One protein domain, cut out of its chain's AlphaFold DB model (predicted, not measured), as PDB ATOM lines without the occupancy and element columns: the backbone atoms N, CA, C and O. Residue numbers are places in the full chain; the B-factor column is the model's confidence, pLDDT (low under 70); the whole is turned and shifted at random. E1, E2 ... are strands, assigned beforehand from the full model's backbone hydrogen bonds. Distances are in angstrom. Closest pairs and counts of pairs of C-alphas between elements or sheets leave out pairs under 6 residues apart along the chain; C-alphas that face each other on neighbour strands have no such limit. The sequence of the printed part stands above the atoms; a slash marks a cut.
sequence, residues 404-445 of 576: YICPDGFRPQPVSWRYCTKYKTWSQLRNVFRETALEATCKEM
ATOM      1  N   TYR A 404     -31.277  -9.713 -38.879       86.56
ATOM      2  CA  TYR A 404     -29.829  -9.686 -39.048       86.56
ATOM      3  C   TYR A 404     -29.441 -10.316 -40.388       86.56
ATOM      4  O   TYR A 404     -29.837 -11.440 -40.701       86.56
ATOM      5  N   ILE A 405     -28.609  -9.618 -41.153       84.88
ATOM      6  CA  ILE A 405     -28.092 -10.053 -42.449       84.88
ATOM      7  C   ILE A 405     -26.585 -10.264 -42.324       84.88
ATOM      8  O   ILE A 405     -25.847  -9.339 -41.983       84.88
ATOM      9  N   CYS A 406     -26.127 -11.473 -42.640       86.81
ATOM     10  CA  CYS A 406     -24.710 -11.818 -42.712       86.81
ATOM     11  C   CYS A 406     -24.256 -11.993 -44.172       86.81
ATOM     12  O   CYS A 406     -25.099 -12.223 -45.041       86.81
ATOM     13  N   PRO A 407     -22.944 -11.893 -44.450       85.62
ATOM     14  CA  PRO A 407     -22.359 -12.266 -45.736       85.62
ATOM     15  C   PRO A 407     -22.619 -13.734 -46.097       85.62
ATOM     16  O   PRO A 407     -22.874 -14.563 -45.219       85.62
ATOM     17  N   ASP A 408     -22.496 -14.067 -47.382       76.44
ATOM     18  CA  ASP A 408     -22.649 -15.441 -47.867       76.44
ATOM     19  C   ASP A 408     -21.704 -16.403 -47.136       76.44
ATOM     20  O   ASP A 408     -20.523 -16.121 -46.930       76.44
ATOM     21  N   GLY A 409     -22.238 -17.554 -46.722       70.56
ATOM     22  CA  GLY A 409     -21.495 -18.535 -45.928       70.56
ATOM     23  C   GLY A 409     -21.424 -18.222 -44.430       70.56
ATOM     24  O   GLY A 409     -20.794 -18.979 -43.699       70.56
ATOM     25  N   PHE A 410     -22.096 -17.174 -43.943       80.44
ATOM     26  CA  PHE A 410     -22.229 -16.860 -42.518       80.44
ATOM     27  C   PHE A 410     -23.702 -16.755 -42.107       80.44
ATOM     28  O   PHE A 410     -24.568 -16.396 -42.902       80.44
ATOM     29  N   ARG A 411     -24.009 -17.043 -40.838       81.56
ATOM     30  CA  ARG A 411     -25.353 -16.911 -40.264       81.56
ATOM     31  C   ARG A 411     -25.331 -16.152 -38.937       81.56
ATOM     32  O   ARG A 411     -24.406 -16.350 -38.145       81.56
ATOM     33  N   PRO A 412     -26.355 -15.322 -38.666       82.94
ATOM     34  CA  PRO A 412     -26.468 -14.630 -37.391       82.94
ATOM     35  C   PRO A 412     -26.631 -15.616 -36.230       82.94
ATOM     36  O   PRO A 412     -27.467 -16.521 -36.291       82.94
ATOM     37  N   GLN A 413     -25.861 -15.418 -35.162       78.75
ATOM     38  CA  GLN A 413     -26.052 -16.078 -33.874       78.75
ATOM     39  C   GLN A 413     -26.277 -15.038 -32.766       78.75
ATOM     40  O   GLN A 413     -25.634 -13.989 -32.801       78.75
ATOM     41  N   PRO A 414     -27.138 -15.325 -31.767       67.75
ATOM     42  CA  PRO A 414     -27.868 -16.587 -31.571       67.75
ATOM     43  C   PRO A 414     -29.089 -16.759 -32.491       67.75
ATOM     44  O   PRO A 414     -29.504 -17.887 -32.744       67.75
ATOM     45  N   VAL A 415     -29.629 -15.665 -33.031       75.44
ATOM     46  CA  VAL A 415     -30.823 -15.659 -33.888       75.44
ATOM     47  C   VAL A 415     -30.654 -14.737 -35.081       75.44
ATOM     48  O   VAL A 415     -29.825 -13.835 -35.055       75.44
ATOM     49  N   SER A 416     -31.469 -14.944 -36.117       75.69
ATOM     50  CA  SER A 416     -31.473 -14.124 -37.333       75.69
ATOM     51  C   SER A 416     -32.478 -12.976 -37.324       75.69
ATOM     52  O   SER A 416     -32.493 -12.205 -38.273       75.69
ATOM     53  N   TRP A 417     -33.312 -12.845 -36.292       82.00
ATOM     54  CA  TRP A 417     -34.327 -11.795 -36.198       82.00
ATOM     55  C   TRP A 417     -34.731 -11.537 -34.740       82.00
ATOM     56  O   TRP A 417     -34.550 -12.402 -33.880       82.00
ATOM     57  N   ARG A 418     -35.300 -10.360 -34.467       80.81
ATOM     58  CA  ARG A 418     -35.978 -10.006 -33.205       80.81
ATOM     59  C   ARG A 418     -37.231  -9.197 -33.513       80.81
ATOM     60  O   ARG A 418     -37.349  -8.642 -34.602       80.81
ATOM     61  N   TYR A 419     -38.152  -9.086 -32.561       84.25
ATOM     62  CA  TYR A 419     -39.327  -8.233 -32.716       84.25
ATOM     63  C   TYR A 419     -39.473  -7.208 -31.600       84.25
ATOM     64  O   TYR A 419     -38.969  -7.376 -30.489       84.25
ATOM     65  N   CYS A 420     -40.176  -6.133 -31.931       82.56
ATOM     66  CA  CYS A 420     -40.463  -5.027 -31.042       82.56
ATOM     67  C   CYS A 420     -41.544  -5.443 -30.034       82.56
ATOM     68  O   CYS A 420     -42.674  -5.761 -30.412       82.56
ATOM     69  N   THR A 421     -41.206  -5.471 -28.746       77.75
ATOM     70  CA  THR A 421     -42.132  -5.860 -27.673       77.75
ATOM     71  C   THR A 421     -43.071  -4.713 -27.278       77.75
ATOM     72  O   THR A 421     -42.860  -3.552 -27.640       77.75
ATOM     73  N   LYS A 422     -44.074  -5.008 -26.436       74.44
ATOM     74  CA  LYS A 422     -44.934  -3.989 -25.800       74.44
ATOM     75  C   LYS A 422     -44.159  -2.974 -24.954       74.44
ATOM     76  O   LYS A 422     -44.627  -1.864 -24.722       74.44
ATOM     77  N   TYR A 423     -42.957  -3.349 -24.511       74.62
ATOM     78  CA  TYR A 423     -42.054  -2.499 -23.737       74.62
ATOM     79  C   TYR A 423     -41.140  -1.636 -24.615       74.62
ATOM     80  O   TYR A 423     -40.285  -0.935 -24.083       74.62
ATOM     81  N   LYS A 424     -41.333  -1.656 -25.942       75.94
ATOM     82  CA  LYS A 424     -40.553  -0.884 -26.924       75.94
ATOM     83  C   LYS A 424     -39.066  -1.250 -26.945       75.94
ATOM     84  O   LYS A 424     -38.208  -0.409 -27.195       75.94
ATOM     85  N   THR A 425     -38.782  -2.529 -26.718       77.31
ATOM     86  CA  THR A 425     -37.448  -3.136 -26.797       77.31
ATOM     87  C   THR A 425     -37.441  -4.273 -27.815       77.31
ATOM     88  O   THR A 425     -38.471  -4.920 -28.027       77.31
ATOM     89  N   TRP A 426     -36.291  -4.539 -28.437       79.62
ATOM     90  CA  TRP A 426     -36.111  -5.694 -29.317       79.62
ATOM     91  C   TRP A 426     -35.843  -6.951 -28.504       79.62
ATOM     92  O   TRP A 426     -34.948  -6.984 -27.664       79.62
ATOM     93  N   SER A 427     -36.623  -7.997 -28.754       75.75
ATOM     94  CA  SER A 427     -36.468  -9.272 -28.061       75.75
ATOM     95  C   SER A 427     -36.903 -10.435 -28.942       75.75
ATOM     96  O   SER A 427     -37.635 -10.273 -29.920       75.75
ATOM     97  N   GLN A 428     -36.458 -11.632 -28.575       69.31
ATOM     98  CA  GLN A 428     -36.995 -12.888 -29.097       69.31
ATOM     99  C   GLN A 428     -38.294 -13.306 -28.385       69.31
ATOM    100  O   GLN A 428     -38.996 -14.201 -28.853       69.31
ATOM    101  N   LEU A 429     -38.636 -12.670 -27.256       61.00
ATOM    102  CA  LEU A 429     -39.709 -13.093 -26.353       61.00
ATOM    103  C   LEU A 429     -40.692 -11.953 -26.036       61.00
ATOM    104  O   LEU A 429     -40.313 -10.794 -25.893       61.00
ATOM    105  N   ARG A 430     -41.980 -12.298 -25.882       48.84
ATOM    106  CA  ARG A 430     -43.095 -11.320 -25.932       48.84
ATOM    107  C   ARG A 430     -43.238 -10.475 -24.673       48.84
ATOM    108  O   ARG A 430     -43.813  -9.394 -24.721       48.84
ATOM    109  N   ASN A 431     -42.721 -10.981 -23.554       49.97
ATOM    110  CA  ASN A 431     -42.956 -10.444 -22.214       49.97
ATOM    111  C   ASN A 431     -41.660 -10.198 -21.422       49.97
ATOM    112  O   ASN A 431     -41.706 -10.123 -20.199       49.97
ATOM    113  N   VAL A 432     -40.513 -10.067 -22.091       52.59
ATOM    114  CA  VAL A 432     -39.225  -9.848 -21.417       52.59
ATOM    115  C   VAL A 432     -38.867  -8.362 -21.456       52.59
ATOM    116  O   VAL A 432     -38.792  -7.768 -22.528       52.59
ATOM    117  N   PHE A 433     -38.656  -7.762 -20.280       45.12
ATOM    118  CA  PHE A 433     -38.324  -6.338 -20.122       45.12
ATOM    119  C   PHE A 433     -36.923  -6.000 -20.668       45.12
ATOM    120  O   PHE A 433     -36.708  -4.913 -21.200       45.12
ATOM    121  N   ARG A 434     -35.980  -6.950 -20.594       46.91
ATOM    122  CA  ARG A 434     -34.641  -6.867 -21.194       46.91
ATOM    123  C   ARG A 434     -34.056  -8.276 -21.313       46.91
ATOM    124  O   ARG A 434     -33.872  -8.939 -20.296       46.91
ATOM    125  N   GLU A 435     -33.809  -8.753 -22.529       51.44
ATOM    126  CA  GLU A 435     -32.928  -9.911 -22.722       51.44
ATOM    127  C   GLU A 435     -31.508  -9.413 -22.404       51.44
ATOM    128  O   GLU A 435     -31.150  -8.299 -22.803       51.44
ATOM    129  N   THR A 436     -30.709 -10.155 -21.632       48.16
ATOM    130  CA  THR A 436     -29.275  -9.863 -21.510       48.16
ATOM    131  C   THR A 436     -28.746  -9.787 -22.933       48.16
ATOM    132  O   THR A 436     -28.894 -10.758 -23.672       48.16
ATOM    133  N   ALA A 437     -28.234  -8.626 -23.348       52.84
ATOM    134  CA  ALA A 437     -27.835  -8.394 -24.728       52.84
ATOM    135  C   ALA A 437     -26.670  -9.329 -25.081       52.84
ATOM    136  O   ALA A 437     -25.504  -8.979 -24.924       52.84
ATOM    137  N   LEU A 438     -26.979 -10.551 -25.520       60.53
ATOM    138  CA  LEU A 438     -26.012 -11.383 -26.208       60.53
ATOM    139  C   LEU A 438     -25.693 -10.650 -27.500       60.53
ATOM    140  O   LEU A 438     -26.579 -10.441 -28.334       60.53
ATOM    141  N   GLU A 439     -24.438 -10.232 -27.627       71.69
ATOM    142  CA  GLU A 439     -23.935  -9.589 -28.829       71.69
ATOM    143  C   GLU A 439     -24.195 -10.506 -30.028       71.69
ATOM    144  O   GLU A 439     -23.696 -11.636 -30.091       71.69
ATOM    145  N   ALA A 440     -24.992 -10.025 -30.982       82.38
ATOM    146  CA  ALA A 440     -25.228 -10.757 -32.210       82.38
ATOM    147  C   ALA A 440     -23.924 -10.801 -33.020       82.38
ATOM    148  O   ALA A 440     -23.243  -9.786 -33.194       82.38
ATOM    149  N   THR A 441     -23.565 -11.977 -33.533       87.88
ATOM    150  CA  THR A 441     -22.353 -12.165 -34.344       87.88
ATOM    151  C   THR A 441     -22.642 -13.058 -35.542       87.88
ATOM    152  O   THR A 441     -23.371 -14.046 -35.434       87.88
ATOM    153  N   CYS A 442     -22.076 -12.722 -36.697       87.38
ATOM    154  CA  CYS A 442     -22.091 -13.600 -37.859       87.38
ATOM    155  C   CYS A 442     -21.065 -14.718 -37.660       87.38
ATOM    156  O   CYS A 442     -19.871 -14.450 -37.525       87.38
ATOM    157  N   LYS A 443     -21.524 -15.971 -37.648       84.06
ATOM    158  CA  LYS A 443     -20.648 -17.148 -37.577       84.06
ATOM    159  C   LYS A 443     -20.713 -17.957 -38.860       84.06
ATOM    160  O   LYS A 443     -21.746 -17.979 -39.520       84.06
ATOM    161  N   GLU A 444     -19.604 -18.598 -39.199       83.69
ATOM    162  CA  GLU A 444     -19.466 -19.393 -40.419       83.69
ATOM    163  C   GLU A 444     -20.490 -20.540 -40.451       83.69
ATOM    164  O   GLU A 444     -20.795 -21.162 -39.430       83.69
ATOM    165  N   MET A 445     -21.048 -20.796 -41.632       80.69
ATOM    166  CA  MET A 445     -21.998 -21.872 -41.873       80.69
ATOM    167  C   MET A 445     -21.268 -23.206 -41.901       80.69
ATOM    168  O   MET A 445     -20.327 -23.414 -42.661       80.69
TER     169      MET A 445
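This is residues 404 to 445 of the 576 residues of an uncharacterized protein of Scyliorhinus torazame (UniProt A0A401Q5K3). With little regular structure, this is a loose rod: a two-stranded antiparallel sheet, E1 and E3, makes one end, and E2 with a long winding stretch, residues 421 to 439, makes the other. Residues 426 to 427 fold back antiparallel beside residues 419 to 420 of E2. The 42 printed residues hold three named strands, E1, E2, E3 in chain order, and no named helix; the class is all strand, with only 13 residues in named elements. The radius of gyration of the C-alphas is 11.7 A and the spans are 34 by 15 by 11 A.

E1, residues 410 to 413, is 9.5 A long from C-alpha 410 at (-22.229, -16.860, -42.518). E3, residues 440 to 444, is 13.2 A long, ending at (-19.466, -19.393, -40.419). E2, residues 417 to 420, is 10.5 A long.

E1 and E3 are antiparallel neighbours at 145 degrees; N 411 and O 443, 2.8 A apart, are within hydrogen-bond range. E2 pairs with no named strand and is apart from E1 and E3.

The C-alphas farthest apart, of Gly 409 and Tyr 423, are 34.2 A apart. The printed part has no cut. The E2 to E3 link is long, 19 residues. Confidence is under 70 at residues 414 and 428 to 438.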